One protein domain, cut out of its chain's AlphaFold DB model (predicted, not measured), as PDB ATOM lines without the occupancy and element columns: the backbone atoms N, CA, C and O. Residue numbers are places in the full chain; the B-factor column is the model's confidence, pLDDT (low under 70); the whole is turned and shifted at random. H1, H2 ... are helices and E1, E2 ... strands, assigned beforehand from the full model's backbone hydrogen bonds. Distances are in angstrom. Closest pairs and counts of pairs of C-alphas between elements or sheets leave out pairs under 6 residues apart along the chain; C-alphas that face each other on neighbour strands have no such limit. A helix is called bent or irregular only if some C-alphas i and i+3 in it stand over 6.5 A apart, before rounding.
ATOM      1  N   GLN A   3      11.086 -45.558 -26.130       95.00
ATOM      2  CA  GLN A   3       9.914 -46.310 -25.677       95.00
ATOM      3  C   GLN A   3       9.593 -46.042 -24.206       95.00
ATOM      4  O   GLN A   3      10.480 -45.818 -23.387       95.00
ATOM      5  N   SER A   4       8.309 -46.078 -23.852       96.00
ATOM      6  CA  SER A   4       7.858 -45.915 -22.468       96.00
ATOM      7  C   SER A   4       7.981 -47.237 -21.712       96.00
ATOM      8  O   SER A   4       7.323 -48.215 -22.062       96.00
ATOM      9  N   LEU A   5       8.736 -47.248 -20.615       95.56
ATOM     10  CA  LEU A   5       8.756 -48.371 -19.676       95.56
ATOM     11  C   LEU A   5       7.605 -48.258 -18.675       95.56
ATOM     12  O   LEU A   5       6.887 -49.230 -18.458       95.56
ATOM     13  N   ARG A   6       7.350 -47.061 -18.140       94.12
ATOM     14  CA  ARG A   6       6.236 -46.792 -17.219       94.12
ATOM     15  C   ARG A   6       5.860 -45.313 -17.261       94.12
ATOM     16  O   ARG A   6       6.731 -44.463 -17.171       94.12
ATOM     17  N   LYS A   7       4.566 -45.000 -17.373       92.62
ATOM     18  CA  LYS A   7       4.082 -43.605 -17.366       92.62
ATOM     19  C   LYS A   7       3.798 -43.092 -15.953       92.62
ATOM     20  O   LYS A   7       4.117 -41.954 -15.628       92.62
ATOM     21  N   THR A   8       3.206 -43.938 -15.118       92.94
ATOM     22  CA  THR A   8       2.792 -43.589 -13.758       92.94
ATOM     23  C   THR A   8       3.967 -43.497 -12.792       92.94
ATOM     24  O   THR A   8       5.069 -43.983 -13.060       92.94
ATOM     25  N   SER A   9       3.697 -42.874 -11.646       93.62
ATOM     26  CA  SER A   9       4.653 -42.744 -10.554       93.62
ATOM     27  C   SER A   9       5.120 -44.109 -10.026       93.62
ATOM     28  O   SER A   9       4.375 -45.100 -10.055       93.62
ATOM     29  N   SER A  10       6.360 -44.157  -9.555       94.25
ATOM     30  CA  SER A  10       6.932 -45.248  -8.773       94.25
ATOM     31  C   SER A  10       7.861 -44.682  -7.708       94.25
ATOM     32  O   SER A  10       8.621 -43.754  -7.987       94.25
ATOM     33  N   HIS A  11       7.826 -45.268  -6.514       94.94
ATOM     34  CA  HIS A  11       8.756 -44.925  -5.443       94.94
ATOM     35  C   HIS A  11      10.183 -45.299  -5.830       94.94
ATOM     36  O   HIS A  11      10.416 -46.326  -6.477       94.94
ATOM     37  N   LEU A  12      11.116 -44.445  -5.429       96.62
ATOM     38  CA  LEU A  12      12.539 -44.607  -5.651       96.62
ATOM     39  C   LEU A  12      13.243 -44.634  -4.306       96.62
ATOM     40  O   LEU A  12      12.983 -43.788  -3.454       96.62
ATOM     41  N   ARG A  13      14.172 -45.574  -4.151       96.50
ATOM     42  CA  ARG A  13      15.113 -45.572  -3.033       96.50
ATOM     43  C   ARG A  13      16.511 -45.271  -3.544       96.50
ATOM     44  O   ARG A  13      16.982 -45.919  -4.471       96.50
ATOM     45  N   LEU A  14      17.171 -44.299  -2.944       96.44
ATOM     46  CA  LEU A  14      18.519 -43.870  -3.276       96.44
ATOM     47  C   LEU A  14      19.439 -44.162  -2.094       96.44
ATOM     48  O   LEU A  14      19.032 -44.058  -0.938       96.44
ATOM     49  N   ALA A  15      20.695 -44.475  -2.381       96.25
ATOM     50  CA  ALA A  15      21.748 -44.528  -1.374       96.25
ATOM     51  C   ALA A  15      23.000 -43.819  -1.876       96.25
ATOM     52  O   ALA A  15      23.307 -43.864  -3.069       96.25
ATOM     53  N   TYR A  16      23.749 -43.217  -0.956       95.06
ATOM     54  CA  TYR A  16      24.967 -42.465  -1.251       95.06
ATOM     55  C   TYR A  16      26.190 -43.154  -0.633       95.06
ATOM     56  O   TYR A  16      26.074 -43.899   0.335       95.06
ATOM     57  N   LYS A  17      27.383 -42.909  -1.187       89.94
ATOM     58  CA  LYS A  17      28.638 -43.578  -0.785       89.94
ATOM     59  C   LYS A  17      28.986 -43.422   0.706       89.94
ATOM     60  O   LYS A  17      29.595 -44.328   1.264       89.94
ATOM     61  N   TYR A  18      28.579 -42.320   1.340       81.62
ATOM     62  CA  TYR A  18      28.901 -41.986   2.738       81.62
ATOM     63  C   TYR A  18      27.713 -41.360   3.485       81.62
ATOM     64  O   TYR A  18      27.913 -40.538   4.375       81.62
ATOM     65  N   GLY A  19      26.481 -41.653   3.068       74.56
ATOM     66  CA  GLY A  19      25.305 -40.921   3.536       74.56
ATOM     67  C   GLY A  19      24.067 -41.784   3.727       74.56
ATOM     68  O   GLY A  19      24.069 -42.983   3.451       74.56
ATOM     69  N   GLU A  20      23.013 -41.128   4.199       79.44
ATOM     70  CA  GLU A  20      21.710 -41.728   4.471       79.44
ATOM     71  C   GLU A  20      20.998 -42.163   3.188       79.44
ATOM     72  O   GLU A  20      21.198 -41.603   2.109       79.44
ATOM     73  N   THR A  21      20.148 -43.176   3.301       89.00
ATOM     74  CA  THR A  21      19.248 -43.559   2.215       89.00
ATOM     75  C   THR A  21      18.105 -42.558   2.094       89.00
ATOM     76  O   THR A  21      17.585 -42.094   3.103       89.00
ATOM     77  N   SER A  22      17.676 -42.278   0.869       88.94
ATOM     78  CA  SER A  22      16.462 -41.509   0.570       88.94
ATOM     79  C   SER A  22      15.408 -42.460   0.019       88.94
ATOM     80  O   SER A  22      15.730 -43.315  -0.803       88.94
ATOM     81  N   ASP A  23      14.166 -42.354   0.478       93.94
ATOM     82  CA  ASP A  23      13.058 -43.213   0.039       93.94
ATOM     83  C   ASP A  23      11.726 -42.467  -0.152       93.94
ATOM     84  O   ASP A  23      10.696 -43.082  -0.440       93.94
ATOM     85  N   ASN A  24      11.750 -41.132  -0.080       94.50
ATOM     86  CA  ASN A  24      10.583 -40.274  -0.274       94.50
ATOM     87  C   ASN A  24      10.485 -39.702  -1.696       94.50
ATOM     88  O   ASN A  24       9.540 -38.970  -2.006       94.50
ATOM     89  N   LEU A  25      11.441 -40.021  -2.573       96.19
ATOM     90  CA  LEU A  25      11.405 -39.619  -3.974       96.19
ATOM     91  C   LEU A  25      10.515 -40.543  -4.802       96.19
ATOM     92  O   LEU A  25      10.490 -41.763  -4.635       96.19
ATOM     93  N   ALA A  26       9.818 -39.945  -5.762       96.12
ATOM     94  CA  ALA A  26       9.057 -40.677  -6.757       96.12
ATOM     95  C   ALA A  26       9.490 -40.287  -8.173       96.12
ATOM     96  O   ALA A  26       9.602 -39.106  -8.504       96.12
ATOM     97  N   GLY A  27       9.715 -41.292  -9.014       96.38
ATOM     98  CA  GLY A  27       9.964 -41.121 -10.440       96.38
ATOM     99  C   GLY A  27       8.687 -41.315 -11.237       96.38
ATOM    100  O   GLY A  27       7.866 -42.167 -10.898       96.38
ATOM    101  N   ARG A  28       8.520 -40.563 -12.322       95.75
ATOM    102  CA  ARG A  28       7.467 -40.789 -13.324       95.75
ATOM    103  C   ARG A  28       8.065 -40.859 -14.725       95.75
ATOM    104  O   ARG A  28       9.251 -40.605 -14.914       95.75
ATOM    105  N   ASN A  29       7.227 -41.189 -15.711       95.69
ATOM    106  CA  ASN A  29       7.597 -41.158 -17.129       95.69
ATOM    107  C   ASN A  29       8.920 -41.884 -17.445       95.69
ATOM    108  O   ASN A  29       9.734 -41.388 -18.220       95.69
ATOM    109  N   PHE A  30       9.117 -43.071 -16.866       97.62
ATOM    110  CA  PHE A  30      10.264 -43.927 -17.142       97.62
ATOM    111  C   PHE A  30      10.295 -44.255 -18.634       97.62
ATOM    112  O   PHE A  30       9.439 -44.995 -19.140       97.62
ATOM    113  N   ALA A  31      11.278 -43.707 -19.337       97.88
ATOM    114  CA  ALA A  31      11.437 -43.859 -20.774       97.88
ATOM    115  C   ALA A  31      12.819 -44.414 -21.085       97.88
ATOM    116  O   ALA A  31      13.804 -43.995 -20.495       97.88
ATOM    117  N   LEU A  32      12.895 -45.345 -22.027       98.06
ATOM    118  CA  LEU A  32      14.147 -45.917 -22.486       98.06
ATOM    119  C   LEU A  32      14.414 -45.456 -23.907       98.06
ATOM    120  O   LEU A  32      13.601 -45.683 -24.805       98.06
ATOM    121  N   GLU A  33      15.554 -44.826 -24.105       97.75
ATOM    122  CA  GLU A  33      16.100 -44.542 -25.417       97.75
ATOM    123  C   GLU A  33      17.167 -45.574 -25.766       97.75
ATOM    124  O   GLU A  33      18.013 -45.897 -24.942       97.75
ATOM    125  N   ILE A  34      17.107 -46.105 -26.981       96.50
ATOM    126  CA  ILE A  34      18.028 -47.120 -27.493       96.50
ATOM    127  C   ILE A  34      18.726 -46.541 -28.722       96.50
ATOM    128  O   ILE A  34      18.052 -46.196 -29.705       96.50
ATOM    129  N   GLN A  35      20.052 -46.447 -28.660       95.56
ATOM    130  CA  GLN A  35      20.934 -45.979 -29.730       95.56
ATOM    131  C   GLN A  35      22.090 -46.976 -29.905       95.56
ATOM    132  O   GLN A  35      23.073 -46.957 -29.167       95.56
ATOM    133  N   GLY A  36      21.964 -47.892 -30.869       94.12
ATOM    134  CA  GLY A  36      22.924 -48.988 -31.026       94.12
ATOM    135  C   GLY A  36      22.990 -49.843 -29.757       94.12
ATOM    136  O   GLY A  36      21.996 -50.460 -29.382       94.12
ATOM    137  N   ARG A  37      24.151 -49.845 -29.094       96.19
ATOM    138  CA  ARG A  37      24.397 -50.578 -27.839       96.19
ATOM    139  C   ARG A  37      24.092 -49.773 -26.573       96.19
ATOM    140  O   ARG A  37      24.097 -50.328 -25.480       96.19
ATOM    141  N   GLU A  38      23.846 -48.475 -26.710       96.88
ATOM    142  CA  GLU A  38      23.590 -47.563 -25.597       96.88
ATOM    143  C   GLU A  38      22.089 -47.520 -25.290       96.88
ATOM    144  O   GLU A  38      21.264 -47.172 -26.142       96.88
ATOM    145  N   LEU A  39      21.731 -47.876 -24.059       97.94
ATOM    146  CA  LEU A  39      20.386 -47.783 -23.516       97.94
ATOM    147  C   LEU A  39      20.383 -46.658 -22.479       97.94
ATOM    148  O   LEU A  39      21.054 -46.765 -21.463       97.94
ATOM    149  N   THR A  40      19.623 -45.589 -22.700       98.12
ATOM    150  CA  THR A  40      19.493 -44.482 -21.739       98.12
ATOM    151  C   THR A  40      18.103 -44.483 -21.120       98.12
ATOM    152  O   THR A  40      17.101 -44.229 -21.790       98.12
ATOM    153  N   LEU A  41      18.040 -44.793 -19.828       98.25
ATOM    154  CA  LEU A  41      16.841 -44.714 -19.007       98.25
ATOM    155  C   LEU A  41      16.656 -43.283 -18.500       98.25
ATOM    156  O   LEU A  41      17.465 -42.805 -17.721       98.25
ATOM    157  N   TYR A  42      15.565 -42.629 -18.871       98.19
ATOM    158  CA  TYR A  42      15.161 -41.328 -18.348       98.19
ATOM    159  C   TYR A  42      14.109 -41.501 -17.256       98.19
ATOM    160  O   TYR A  42      13.135 -42.238 -17.447       98.19
ATOM    161  N   ILE A  43      14.293 -40.802 -16.137       98.06
ATOM    162  CA  ILE A  43      13.375 -40.781 -14.996       98.06
ATOM    163  C   ILE A  43      13.053 -39.326 -14.662       98.06
ATOM    164  O   ILE A  43      13.945 -38.552 -14.324       98.06
ATOM    165  N   ASP A  44      11.777 -38.960 -14.737       97.62
ATOM    166  CA  ASP A  44      11.311 -37.612 -14.409       97.62
ATOM    167  C   ASP A  44      11.064 -37.494 -12.898       97.62
ATOM    168  O   ASP A  44      10.216 -38.196 -12.336       97.62
ATOM    169  N   LEU A  45      11.818 -36.599 -12.256       97.62
ATOM    170  CA  LEU A  45      11.751 -36.266 -10.833       97.62
ATOM    171  C   LEU A  45      11.143 -34.881 -10.572       97.62
ATOM    172  O   LEU A  45      10.999 -34.496  -9.409       97.62
ATOM    173  N   VAL A  46      10.727 -34.144 -11.607       97.00
ATOM    174  CA  VAL A  46      10.116 -32.811 -11.490       97.00
ATOM    175  C   VAL A  46       8.939 -32.763 -10.500       97.00
ATOM    176  O   VAL A  46       8.868 -31.789  -9.744       97.00
ATOM    177  N   PRO A  47       8.037 -33.771 -10.411       95.38
ATOM    178  CA  PRO A  47       6.930 -33.754  -9.450       95.38
ATOM    179  C   PRO A  47       7.342 -33.527  -8.001       95.38
ATOM    180  O   PRO A  47       6.597 -32.892  -7.258       95.38
ATOM    181  N   ASN A  48       8.523 -34.008  -7.601       96.06
ATOM    182  CA  ASN A  48       9.000 -33.889  -6.222       96.06
ATOM    183  C   ASN A  48       9.204 -32.418  -5.809       96.06
ATOM    184  O   ASN A  48       9.172 -32.094  -4.624       96.06
ATOM    185  N   PHE A  49       9.327 -31.507  -6.781       95.69
ATOM    186  CA  PHE A  49       9.483 -30.068  -6.567       95.69
ATOM    187  C   PHE A  49       8.196 -29.257  -6.753       95.69
ATOM    188  O   PHE A  49       8.197 -28.058  -6.482       95.69
ATOM    189  N   GLN A  50       7.109 -29.884  -7.215       92.81
ATOM    190  CA  GLN A  50       5.826 -29.222  -7.489       92.81
ATOM    191  C   GLN A  50       4.882 -29.207  -6.274       92.81
ATOM    192  O   GLN A  50       3.738 -28.763  -6.368       92.81
ATOM    193  N   THR A  51       5.350 -29.677  -5.116       88.88
ATOM    194  CA  THR A  51       4.612 -29.579  -3.854       88.88
ATOM    195  C   THR A  51       4.500 -28.128  -3.383       88.88
ATOM    196  O   THR A  51       5.449 -27.348  -3.460       88.88
ATOM    197  N   ARG A  52       3.334 -27.769  -2.829       91.44
ATOM    198  CA  ARG A  52       3.132 -26.471  -2.161       91.44
ATOM    199  C   ARG A  52       3.940 -26.368  -0.864       91.44
ATOM    200  O   ARG A  52       4.354 -25.279  -0.483       91.44
ATOM    201  N   ASN A  53       4.170 -27.500  -0.196       92.38
ATOM    202  CA  ASN A  53       4.912 -27.565   1.055       92.38
ATOM    203  C   ASN A  53       6.391 -27.885   0.789       92.38
ATOM    204  O   ASN A  53       6.742 -29.040   0.550       92.38
ATOM    205  N   LYS A  54       7.263 -26.877   0.893       91.88
ATOM    206  CA  LYS A  54       8.723 -27.041   0.741       91.88
ATOM    207  C   LYS A  54       9.389 -27.783   1.908       91.88
ATOM    208  O   LYS A  54      10.532 -28.204   1.781       91.88
ATOM    209  N   ALA A  55       8.684 -27.977   3.023       92.75
ATOM    210  CA  ALA A  55       9.143 -28.829   4.116       92.75
ATOM    211  C   ALA A  55       8.819 -30.319   3.887       92.75
ATOM    212  O   ALA A  55       9.233 -31.158   4.687       92.75
ATOM    213  N   ALA A  56       8.094 -30.667   2.814       94.25
ATOM    214  CA  ALA A  56       7.809 -32.058   2.477       94.25
ATOM    215  C   ALA A  56       9.106 -32.856   2.263       94.25
ATOM    216  O   ALA A  56      10.078 -32.348   1.697       94.25
ATOM    217  N   ALA A  57       9.102 -34.121   2.687       94.31
ATOM    218  CA  ALA A  57      10.265 -35.001   2.583       94.31
ATOM    219  C   ALA A  57      10.765 -35.129   1.135       94.31
ATOM    220  O   ALA A  57      11.950 -34.930   0.894       94.31
ATOM    221  N   SER A  58       9.863 -35.315   0.166       95.00
ATOM    222  CA  SER A  58      10.205 -35.403  -1.262       95.00
ATOM    223  C   SER A  58      10.908 -34.153  -1.801       95.00
ATOM    224  O   SER A  58      11.843 -34.264  -2.591       95.00
ATOM    225  N   TYR A  59      10.512 -32.960  -1.346       96.25
ATOM    226  CA  TYR A  59      11.161 -31.710  -1.743       96.25
ATOM    227  C   TYR A  59      12.586 -31.630  -1.194       96.25
ATOM    228  O   TYR A  59      13.526 -31.351  -1.937       96.25
ATOM    229  N   ARG A  60      12.754 -31.901   0.108       94.94
ATOM    230  CA  ARG A  60      14.059 -31.844   0.784       94.94
ATOM    231  C   ARG A  60      15.018 -32.903   0.256       94.94
ATOM    232  O   ARG A  60      16.170 -32.587  -0.012       94.94
ATOM    233  N   GLU A  61      14.545 -34.126   0.045       94.69
ATOM    234  CA  GLU A  61      15.353 -35.188  -0.558       94.69
ATOM    235  C   GLU A  61      15.720 -34.879  -2.008       94.69
ATOM    236  O   GLU A  61      16.829 -35.189  -2.433       94.69
ATOM    237  N   GLY A  62      14.837 -34.211  -2.756       95.12
ATOM    238  CA  GLY A  62      15.144 -33.751  -4.107       95.12
ATOM    239  C   GLY A  62      16.267 -32.713  -4.124       95.12
ATOM    240  O   GLY A  62      17.130 -32.765  -4.997       95.12
ATOM    241  N   LEU A  63      16.289 -31.794  -3.152       95.38
ATOM    242  CA  LEU A  63      17.408 -30.862  -2.972       95.38
ATOM    243  C   LEU A  63      18.685 -31.591  -2.544       95.38
ATOM    244  O   LEU A  63      19.735 -31.374  -3.138       95.38
ATOM    245  N   ASN A  64      18.584 -32.520  -1.593       94.31
ATOM    246  CA  ASN A  64      19.723 -33.324  -1.157       94.31
ATOM    247  C   ASN A  64      20.342 -34.128  -2.315       94.31
ATOM    248  O   ASN A  64      21.563 -34.242  -2.399       94.31
ATOM    249  N   LEU A  65      19.510 -34.649  -3.225       95.19
ATOM    250  CA  LEU A  65      19.971 -35.299  -4.447       95.19
ATOM    251  C   LEU A  65      20.767 -34.334  -5.322       95.19
ATOM    252  O   LEU A  65      21.805 -34.741  -5.819       95.19
ATOM    253  N   ILE A  66      20.328 -33.085  -5.501       95.25
ATOM    254  CA  ILE A  66      21.069 -32.085  -6.290       95.25
ATOM    255  C   ILE A  66      22.457 -31.855  -5.691       95.25
ATOM    256  O   ILE A  66      23.449 -31.930  -6.410       95.25
ATOM    257  N   ASP A  67      22.535 -31.650  -4.379       94.19
ATOM    258  CA  ASP A  67      23.796 -31.320  -3.709       94.19
ATOM    259  C   ASP A  67      24.755 -32.521  -3.637       94.19
ATOM    260  O   ASP A  67      25.979 -32.371  -3.684       94.19
ATOM    261  N   ASN A  68      24.213 -33.739  -3.550       94.00
ATOM    262  CA  ASN A  68      24.985 -34.965  -3.339       94.00
ATOM    263  C   ASN A  68      24.945 -35.939  -4.524       94.00
ATOM    264  O   ASN A  68      25.326 -37.102  -4.372       94.00
ATOM    265  N   HIS A  69      24.540 -35.483  -5.711       94.31
ATOM    266  CA  HIS A  69      24.346 -36.329  -6.894       94.31
ATOM    267  C   HIS A  69      25.613 -37.136  -7.254       94.31
ATOM    268  O   HIS A  69      25.554 -38.334  -7.521       94.31
ATOM    269  N   HIS A  70      26.791 -36.515  -7.144       93.69
ATOM    270  CA  HIS A  70      28.099 -37.134  -7.389       93.69
ATOM    271  C   HIS A  70      28.453 -38.263  -6.398       93.69
ATOM    272  O   HIS A  70      29.336 -39.079  -6.666       93.69
ATOM    273  N   LYS A  71      27.772 -38.328  -5.247       95.19
ATOM    274  CA  LYS A  71      27.931 -39.385  -4.238       95.19
ATOM    275  C   LYS A  71      26.915 -40.512  -4.404       95.19
ATOM    276  O   LYS A  71      26.951 -41.438  -3.593       95.19
ATOM    277  N   LEU A  72      26.005 -40.444  -5.381       96.50
ATOM    278  CA  LEU A  72      24.990 -41.473  -5.592       96.50
ATOM    279  C   LEU A  72      25.670 -42.829  -5.831       96.50
ATOM    280  O   LEU A  72      26.565 -42.953  -6.664       96.50
ATOM    281  N   LYS A  73      25.275 -43.831  -5.045       96.94
ATOM    282  CA  LYS A  73      25.810 -45.196  -5.093       96.94
ATOM    283  C   LYS A  73      24.881 -46.117  -5.867       96.94
ATOM    284  O   LYS A  73      25.341 -46.869  -6.714       96.94
ATOM    285  N   TYR A  74      23.586 -46.065  -5.572       97.00
ATOM    286  CA  TYR A  74      22.587 -46.807  -6.327       97.00
ATOM    287  C   TYR A  74      21.223 -46.124  -6.276       97.00
ATOM    288  O   TYR A  74      20.934 -45.338  -5.369       97.00
ATOM    289  N   LEU A  75      20.371 -46.493  -7.231       97.44
ATOM    290  CA  LEU A  75      18.945 -46.188  -7.239       97.44
ATOM    291  C   LEU A  75      18.146 -47.481  -7.406       97.44
ATOM    292  O   LEU A  75      18.387 -48.253  -8.326       97.44
ATOM    293  N   GLN A  76      17.178 -47.714  -6.531       96.81
ATOM    294  CA  GLN A  76      16.247 -48.832  -6.587       96.81
ATOM    295  C   GLN A  76      14.860 -48.344  -6.999       96.81
ATOM    296  O   GLN A  76      14.364 -47.330  -6.509       96.81
ATOM    297  N   CYS A  77      14.209 -49.118  -7.860       95.44
ATOM    298  CA  CYS A  77      12.805 -48.984  -8.212       95.44
ATOM    299  C   CYS A  77      12.135 -50.344  -8.003       95.44
ATOM    300  O   CYS A  77      12.440 -51.307  -8.708       95.44
ATOM    301  N   SER A  78      11.211 -50.438  -7.047       91.12
ATOM    302  CA  SER A  78      10.500 -51.682  -6.710       91.12
ATOM    303  C   SER A  78       9.433 -52.086  -7.742       91.12
ATOM    304  O   SER A  78       8.654 -53.011  -7.515       91.12
ATOM    305  N   ASP A  79       9.385 -51.422  -8.900       92.94
ATOM    306  CA  ASP A  79       8.356 -51.651  -9.903       92.94
ATOM    307  C   ASP A  79       8.671 -52.809 -10.862       92.94
ATOM    308  O   ASP A  79       9.561 -52.745 -11.718       92.94
ATOM    309  N   ASN A  80       7.864 -53.866 -10.780       92.56
ATOM    310  CA  ASN A  80       8.022 -55.067 -11.601       92.56
ATOM    311  C   ASN A  80       7.720 -54.855 -13.089       92.56
ATOM    312  O   ASN A  80       8.293 -55.559 -13.927       92.56
ATOM    313  N   LEU A  81       6.846 -53.904 -13.432       92.38
ATOM    314  CA  LEU A  81       6.536 -53.590 -14.826       92.38
ATOM    315  C   LEU A  81       7.724 -52.892 -15.495       92.38
ATOM    316  O   LEU A  81       8.123 -53.284 -16.594       92.38
ATOM    317  N   MET A  82       8.306 -51.902 -14.813       94.00
ATOM    318  CA  MET A  82       9.523 -51.214 -15.232       94.00
ATOM    319  C   MET A  82      10.657 -52.222 -15.441       94.00
ATOM    320  O   MET A  82      11.194 -52.299 -16.550       94.00
ATOM    321  N   ARG A  83      10.935 -53.067 -14.436       95.38
ATOM    322  CA  ARG A  83      11.946 -54.137 -14.510       95.38
ATOM    323  C   ARG A  83      11.735 -55.037 -15.725       95.38
ATOM    324  O   ARG A  83      12.629 -55.174 -16.552       95.38
ATOM    325  N   SER A  84      10.545 -55.625 -15.858       94.88
ATOM    326  CA  SER A  84      10.242 -56.585 -16.929       94.88
ATOM    327  C   SER A  84      10.417 -55.976 -18.322       94.88
ATOM    328  O   SER A  84      10.913 -56.635 -19.233       94.88
ATOM    329  N   ARG A  85      10.021 -54.711 -18.509       95.81
ATOM    330  CA  ARG A  85      10.166 -54.018 -19.797       95.81
ATOM    331  C   ARG A  85      11.609 -53.625 -20.088       95.81
ATOM    332  O   ARG A  85      12.013 -53.708 -21.245       95.81
ATOM    333  N   LEU A  86      12.377 -53.229 -19.071       96.19
ATOM    334  CA  LEU A  86      13.797 -52.943 -19.245       96.19
ATOM    335  C   LEU A  86      14.570 -54.207 -19.624       96.19
ATOM    336  O   LEU A  86      15.306 -54.170 -20.602       96.19
ATOM    337  N   VAL A  87      14.362 -55.320 -18.912       94.62
ATOM    338  CA  VAL A  87      15.032 -56.602 -19.199       94.62
ATOM    339  C   VAL A  87      14.750 -57.051 -20.635       94.62
ATOM    340  O   VAL A  87      15.680 -57.322 -21.386       94.62
ATOM    341  N   ARG A  88      13.489 -56.992 -21.081       95.19
ATOM    342  CA  ARG A  88      13.136 -57.313 -22.477       95.19
ATOM    343  C   ARG A  88      13.825 -56.418 -23.505       95.19
ATOM    344  O   ARG A  88      14.042 -56.847 -24.632       95.19
ATOM    345  N   ALA A  89      14.081 -55.155 -23.174       95.25
ATOM    346  CA  ALA A  89      14.801 -54.246 -24.061       95.25
ATOM    347  C   ALA A  89      16.309 -54.533 -24.055       95.25
ATOM    348  O   ALA A  89      16.931 -54.510 -25.113       95.25
ATOM    349  N   TRP A  90      16.859 -54.837 -22.881       94.50
ATOM    350  CA  TRP A  90      18.253 -55.209 -22.658       94.50
ATOM    351  C   TRP A  90      18.647 -56.453 -23.456       94.50
ATOM    352  O   TRP A  90      19.634 -56.430 -24.177       94.50
ATOM    353  N   GLU A  91      17.828 -57.505 -23.409       95.00
ATOM    354  CA  GLU A  91      18.065 -58.778 -24.112       95.00
ATOM    355  C   GLU A  91      18.066 -58.656 -25.644       95.00
ATOM    356  O   GLU A  91      18.589 -59.524 -26.335       95.00
ATOM    357  N   ARG A  92      17.475 -57.590 -26.195       94.38
ATOM    358  CA  ARG A  92      17.399 -57.360 -27.650       94.38
ATOM    359  C   ARG A  92      18.622 -56.652 -28.216       94.38
ATOM    360  O   ARG A  92      18.716 -56.496 -29.430       94.38
ATOM    361  N   VAL A  93      19.504 -56.164 -27.354       95.50
ATOM    362  CA  VAL A  93      20.674 -55.387 -27.743       95.50
ATOM    363  C   VAL A  93      21.911 -56.216 -27.446       95.50
ATOM    364  O   VAL A  93      22.093 -56.703 -26.336       95.50
ATOM    365  N   GLU A  94      22.775 -56.381 -28.439       94.75
ATOM    366  CA  GLU A  94      24.038 -57.087 -28.262       94.75
ATOM    367  C   GLU A  94      25.027 -56.221 -27.463       94.75
ATOM    368  O   GLU A  94      25.286 -55.075 -27.833       94.75
ATOM    369  N   GLN A  95      25.599 -56.777 -26.388       94.81
ATOM    370  CA  GLN A  95      26.537 -56.083 -25.486       94.81
ATOM    371  C   GLN A  95      26.006 -54.714 -25.002       94.81
ATOM    372  O   GLN A  95      26.634 -53.677 -25.251       94.81
ATOM    373  N   PRO A  96      24.837 -54.688 -24.336       96.31
ATOM    374  CA  PRO A  96      24.168 -53.451 -23.961       96.31
ATOM    375  C   PRO A  96      24.932 -52.695 -22.871       96.31
ATOM    376  O   PRO A  96      25.503 -53.283 -21.951       96.31
ATOM    377  N   ARG A  97      24.894 -51.365 -22.948       96.69
ATOM    378  CA  ARG A  97      25.399 -50.445 -21.923       96.69
ATOM    379  C   ARG A  97      24.239 -49.614 -21.399       96.69
ATOM    380  O   ARG A  97      23.520 -49.016 -22.197       96.69
ATOM    381  N   LEU A  98      24.035 -49.592 -20.080       97.75
ATOM    382  CA  LEU A  98      22.960 -48.810 -19.471       97.75
ATOM    383  C   LEU A  98      23.485 -47.471 -18.970       97.75
ATOM    384  O   LEU A  98      24.456 -47.403 -18.215       97.75
ATOM    385  N   ARG A  99      22.757 -46.416 -19.311       98.00
ATOM    386  CA  ARG A  99      22.841 -45.113 -18.670       98.00
ATOM    387  C   ARG A  99      21.519 -44.785 -17.998       98.00
ATOM    388  O   ARG A  99      20.458 -45.197 -18.464       98.00
ATOM    389  N   MET A 100      21.576 -44.015 -16.923       98.19
ATOM    390  CA  MET A 100      20.410 -43.505 -16.213       98.19
ATOM    391  C   MET A 100      20.499 -41.985 -16.132       98.19
ATOM    392  O   MET A 100      21.463 -41.449 -15.599       98.19
ATOM    393  N   CYS A 101      19.488 -41.305 -16.657       97.94
ATOM    394  CA  CYS A 101      19.300 -39.868 -16.585       97.94
ATOM    395  C   CYS A 101      18.189 -39.551 -15.579       97.94
ATOM    396  O   CYS A 101      17.045 -39.986 -15.745       97.94
ATOM    397  N   LEU A 102      18.533 -38.790 -14.545       97.94
ATOM    398  CA  LEU A 102      17.582 -38.221 -13.598       97.94
ATOM    399  C   LEU A 102      17.267 -36.797 -14.041       97.94
ATOM    400  O   LEU A 102      18.168 -35.961 -14.083       97.94
ATOM    401  N   ASP A 103      16.006 -36.528 -14.376       97.38
ATOM    402  CA  ASP A 103      15.548 -35.223 -14.851       97.38
ATOM    403  C   ASP A 103      14.836 -34.455 -13.736       97.38
ATOM    404  O   ASP A 103      13.762 -34.845 -13.276       97.38
ATOM    405  N   LEU A 104      15.440 -33.350 -13.296       96.44
ATOM    406  CA  LEU A 104      14.915 -32.471 -12.256       96.44
ATOM    407  C   LEU A 104      14.354 -31.166 -12.855       96.44
ATOM    408  O   LEU A 104      14.066 -30.206 -12.130       96.44
ATOM    409  N   GLY A 105      14.172 -31.119 -14.180       93.56
ATOM    410  CA  GLY A 105      13.645 -29.975 -14.913       93.56
ATOM    411  C   GLY A 105      14.607 -28.791 -14.873       93.56
ATOM    412  O   GLY A 105      15.786 -28.913 -15.186       93.56
ATOM    413  N   GLN A 106      14.119 -27.624 -14.442       92.38
ATOM    414  CA  GLN A 106      14.935 -26.402 -14.353       92.38
ATOM    415  C   GLN A 106      16.113 -26.515 -13.372       92.38
ATOM    416  O   GLN A 106      17.010 -25.680 -13.396       92.38
ATOM    417  N   ARG A 107      16.103 -27.526 -12.497       94.06
ATOM    418  CA  ARG A 107      17.172 -27.773 -11.522       94.06
ATOM    419  C   ARG A 107      18.333 -28.581 -12.098       94.06
ATOM    420  O   ARG A 107      19.325 -28.765 -11.406       94.06
ATOM    421  N   GLY A 108      18.211 -29.039 -13.342       93.19
ATOM    422  CA  GLY A 108      19.250 -29.772 -14.047       93.19
ATOM    423  C   GLY A 108      18.903 -31.235 -14.277       93.19
ATOM    424  O   GLY A 108      17.825 -31.726 -13.932       93.19
ATOM    425  N   GLN A 109      19.852 -31.919 -14.903       96.25
ATOM    426  CA  GLN A 109      19.778 -33.331 -15.231       96.25
ATOM    427  C   GLN A 109      21.106 -33.980 -14.863       96.25
ATOM    428  O   GLN A 109      22.162 -33.375 -15.050       96.25
ATOM    429  N   PHE A 110      21.052 -35.209 -14.359       96.88
ATOM    430  CA  PHE A 110      22.247 -35.963 -13.988       96.88
ATOM    431  C   PHE A 110      22.262 -37.299 -14.713       96.88
ATOM    432  O   PHE A 110      21.303 -38.067 -14.605       96.88
ATOM    433  N   LEU A 111      23.346 -37.571 -15.437       97.69
ATOM    434  CA  LEU A 111      23.524 -38.788 -16.216       97.69
ATOM    435  C   LEU A 111      24.580 -39.680 -15.562       97.69
ATOM    436  O   LEU A 111      25.640 -39.220 -15.144       97.69
ATOM    437  N   TYR A 112      24.288 -40.971 -15.493       98.00
ATOM    438  CA  TYR A 112      25.147 -41.970 -14.871       98.00
ATOM    439  C   TYR A 112      25.300 -43.171 -15.787       98.00
ATOM    440  O   TYR A 112      24.315 -43.596 -16.391       98.00
ATOM    441  N   ALA A 113      26.490 -43.761 -15.838       97.88
ATOM    442  CA  ALA A 113      26.636 -45.136 -16.295       97.88
ATOM    443  C   ALA A 113      26.267 -46.059 -15.131       97.88
ATOM    444  O   ALA A 113      26.708 -45.845 -13.997       97.88
ATOM    445  N   VAL A 114      25.427 -47.059 -15.397       98.12
ATOM    446  CA  VAL A 114      24.875 -47.915 -14.344       98.12
ATOM    447  C   VAL A 114      24.910 -49.390 -14.716       98.12
ATOM    448  O   VAL A 114      24.830 -49.750 -15.890       98.12
ATOM    449  N   LEU A 115      24.967 -50.251 -13.703       96.81
ATOM    450  CA  LEU A 115      24.733 -51.684 -13.856       96.81
ATOM    451  C   LEU A 115      23.350 -52.050 -13.303       96.81
ATOM    452  O   LEU A 115      23.056 -51.741 -12.146       96.81
ATOM    453  N   PRO A 116      22.475 -52.681 -14.108       95.81
ATOM    454  CA  PRO A 116      21.185 -53.142 -13.621       95.81
ATOM    455  C   PRO A 116      21.325 -54.456 -12.839       95.81
ATOM    456  O   PRO A 116      21.883 -55.432 -13.338       95.81
ATOM    457  N   HIS A 117      20.728 -54.520 -11.650       93.06
ATOM    458  CA  HIS A 117      20.603 -55.734 -10.845       93.06
ATOM    459  C   HIS A 117      19.131 -55.990 -10.498       93.06
ATOM    460  O   HIS A 117      18.457 -55.138  -9.918       93.06
ATOM    461  N   SER A 118      18.601 -57.161 -10.864       91.62
ATOM    462  CA  SER A 118      17.236 -57.543 -10.471       91.62
ATOM    463  C   SER A 118      17.184 -57.840  -8.978       91.62
ATOM    464  O   SER A 118      17.994 -58.607  -8.471       91.62
ATOM    465  N   LEU A 119      16.200 -57.278  -8.285       90.69
ATOM    466  CA  LEU A 119      16.012 -57.522  -6.859       90.69
ATOM    467  C   LEU A 119      15.193 -58.800  -6.639       90.69
ATOM    468  O   LEU A 119      14.204 -59.038  -7.336       90.69
ATOM    469  N   PHE A 120      15.576 -59.599  -5.640       80.62
ATOM    470  CA  PHE A 120      14.910 -60.867  -5.309       80.62
ATOM    471  C   PHE A 120      13.415 -60.689  -4.994       80.62
ATOM    472  O   PHE A 120      12.582 -61.460  -5.458       80.62
ATOM    473  N   ALA A 121      13.061 -59.621  -4.270       79.12
ATOM    474  CA  ALA A 121      11.680 -59.290  -3.911       79.12
ATOM    475  C   ALA A 121      10.884 -58.592  -5.039       79.12
ATOM    476  O   ALA A 121       9.754 -58.157  -4.828       79.12
ATOM    477  N   GLY A 122      11.464 -58.473  -6.237       86.50
ATOM    478  CA  GLY A 122      10.899 -57.715  -7.348       86.50
ATOM    479  C   GLY A 122      11.461 -56.297  -7.461       86.50
ATOM    480  O   GLY A 122      11.991 -55.720  -6.513       86.50
ATOM    481  N   GLY A 123      11.356 -55.739  -8.666       92.88
ATOM    482  CA  GLY A 123      11.990 -54.474  -9.031       92.88
ATOM    483  C   GLY A 123      13.470 -54.595  -9.406       92.88
ATOM    484  O   GLY A 123      14.006 -55.675  -9.660       92.88
ATOM    485  N   ILE A 124      14.124 -53.448  -9.515       96.12
ATOM    486  CA  ILE A 124      15.456 -53.318 -10.095       96.12
ATOM    487  C   ILE A 124      16.278 -52.272  -9.352       96.12
ATOM    488  O   ILE A 124      15.760 -51.232  -8.946       96.12
ATOM    489  N   GLN A 125      17.562 -52.559  -9.194       97.19
ATOM    490  CA  GLN A 125      18.579 -51.629  -8.737       97.19
ATOM    491  C   GLN A 125      19.464 -51.214  -9.908       97.19
ATOM    492  O   GLN A 125      19.769 -52.021 -10.782       97.19
ATOM    493  N   PHE A 126      19.881 -49.958  -9.897       97.81
ATOM    494  CA  PHE A 126      20.872 -49.385 -10.790       97.81
ATOM    495  C   PHE A 126      22.070 -48.978  -9.947       97.81
ATOM    496  O   PHE A 126      22.017 -47.962  -9.251       97.81
ATOM    497  N   ASP A 127      23.123 -49.787  -9.981       97.44
ATOM    498  CA  ASP A 127      24.388 -49.470  -9.324       97.44
ATOM    499  C   ASP A 127      25.130 -48.423 -10.147       97.44
ATOM    500  O   ASP A 127      25.382 -48.625 -11.334       97.44
ATOM    501  N   VAL A 128      25.448 -47.288  -9.528       97.38
ATOM    502  CA  VAL A 128      26.146 -46.183 -10.186       97.38
ATOM    503  C   VAL A 128      27.622 -46.525 -10.294       97.38
ATOM    504  O   VAL A 128      28.315 -46.667  -9.286       97.38
ATOM    505  N   MET A 129      28.099 -46.618 -11.533       96.44
ATOM    506  CA  MET A 129      29.505 -46.863 -11.841       96.44
ATOM    507  C   MET A 129      30.268 -45.543 -11.880       96.44
ATOM    508  O   MET A 129      31.265 -45.363 -11.181       96.44
ATOM    509  N   GLU A 130      29.753 -44.592 -12.655       93.81
ATOM    510  CA  GLU A 130      30.366 -43.286 -12.867       93.81
ATOM    511  C   GLU A 130      29.323 -42.238 -13.261       93.81
ATOM    512  O   GLU A 130      28.246 -42.551 -13.781       93.81
ATOM    513  N   HIS A 131      29.661 -40.977 -13.000       90.88
ATOM    514  CA  HIS A 131      28.926 -39.832 -13.516       90.88
ATOM    515  C   HIS A 131      29.372 -39.559 -14.953       90.88
ATOM    516  O   HIS A 131      30.568 -39.486 -15.225       90.88
ATOM    517  N   VAL A 132      28.410 -39.388 -15.855       89.94
ATOM    518  CA  VAL A 132      28.660 -39.117 -17.271       89.94
ATOM    519  C   VAL A 132      28.313 -37.664 -17.539       89.94
ATOM    520  O   VAL A 132      27.211 -37.213 -17.225       89.94
ATOM    521  N   GLU A 133      29.235 -36.923 -18.141       81.56
ATOM    522  CA  GLU A 133      28.938 -35.564 -18.581       81.56
ATOM    523  C   GLU A 133      27.855 -35.596 -19.663       81.56
ATOM    524  O   GLU A 133      27.952 -36.311 -20.665       81.56
TER     525      GLU A 133
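Overview. This is residues 3 to 133 of the 155 residues of an uncharacterized protein of Comamonadaceae bacterium (UniProt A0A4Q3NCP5). The domain is a closed barrel of seven strongly crossing strands, E2, E3, E4, E6, E7, E8 and E5 round the ring, with H2 capping one end and H3 capping the opposite end. Short H1 packs beside H2, and the short strand E1 is paired onto E3 outside the ring. The printed part has 131 residues with three named helices and eight named strands, in the order E1 E2 E3 E4 H1 H2 E5 H3 E6 E7 E8. The barrel is mixed, E4 and E6 being its parallel pair, and the class is mixed, helices and strands. The whole is compact, with a radius of gyration of the C-alphas of 14.0 A and spans of 45 by 31 by 28 A.

Along the chain. In the ring, E2 is residues 10 to 16, 19.7 A long, and E3 is residues 22 to 35, the longest strand, 31.0 A from C-alpha 22 at (16.462, -41.509, 0.570) to C-alpha 35. E4 is residues 38 to 44, 19.4 A, and E6 is residues 97 to 103, 19.5 A. E7, residues 109 to 118, measures 24.8 A; E8, residues 124 to 132, measures 20.7 A and ends at C-alpha 132 (28.660, -39.117, -17.271); E5, residues 72 to 77, measures 14.6 A. E1 is residues 3 to 6, 9.2 A, beginning at C-alpha 3 (9.914, -46.310, -25.677). H1 is residues 46 to 49, 5.7 A, H2 is residues 57 to 71, 19.4 A, and H3 is residues 80 to 90, 15.1 A. H2 is irregular, with C-alphas 67 and 70 at 8.1 A.

Arrangement. Two meanders, each strand the antiparallel neighbour of the one before, run through the barrel: E2 E3 E4 and E6 E7 E8. E3 bends by 85 degrees at residue 25; it pairs with E2 over residues 22 to 27, as at N 10 and O 27, 2.8 A, and with E4 over residues 28 to 35, as at N 33 and O 40, 2.8 A. E1 lies on the same side of E3 as E2, with N 5 and O 30 at 2.8 A. E4 and E6 are parallel at 21 degrees, with N 101 and O 41 at 2.7 A. E6 and E7 form a hairpin, with N 100 and O 112 at 2.8 A. E7 and E8 form another, with N 117 and O 125 at 2.8 A. E8 is antiparallel to E5, with N 126 and O 75 at 2.8 A, and E5 to E2, with N 76 and O 13 at 2.7 A. H2 is on the barrel, outside it, at a height of 7.3 A, over E3 and slantwise to it at 52 degrees on the local plane; their closest C-alphas, of Asn 24 and Ser 58, are 5.0 A apart. H1 touches H2, which meets it with residues 58 to 62 alone; the closest C-alphas are those of Asn 48 and Ser 58, 5.3 A. H3, also outside, at a height of 6.6 A, lies only just over E4, with 3 C-alphas falling on it, and runs along it at 18 degrees on the local plane. H2 and H3 are apart. In H3 every O i to N i+4 pair is within hydrogen-bond range, in H2 9 of 11, and H1 is too short for such a pair.

Size, cuts and confidence. The two C-alphas farthest apart are those of Asn 53 and Glu 94, 45.8 A. The printed part has no cut, and no link is long. The mean pLDDT of the printed part is 94.4, and no printed residue is under 70.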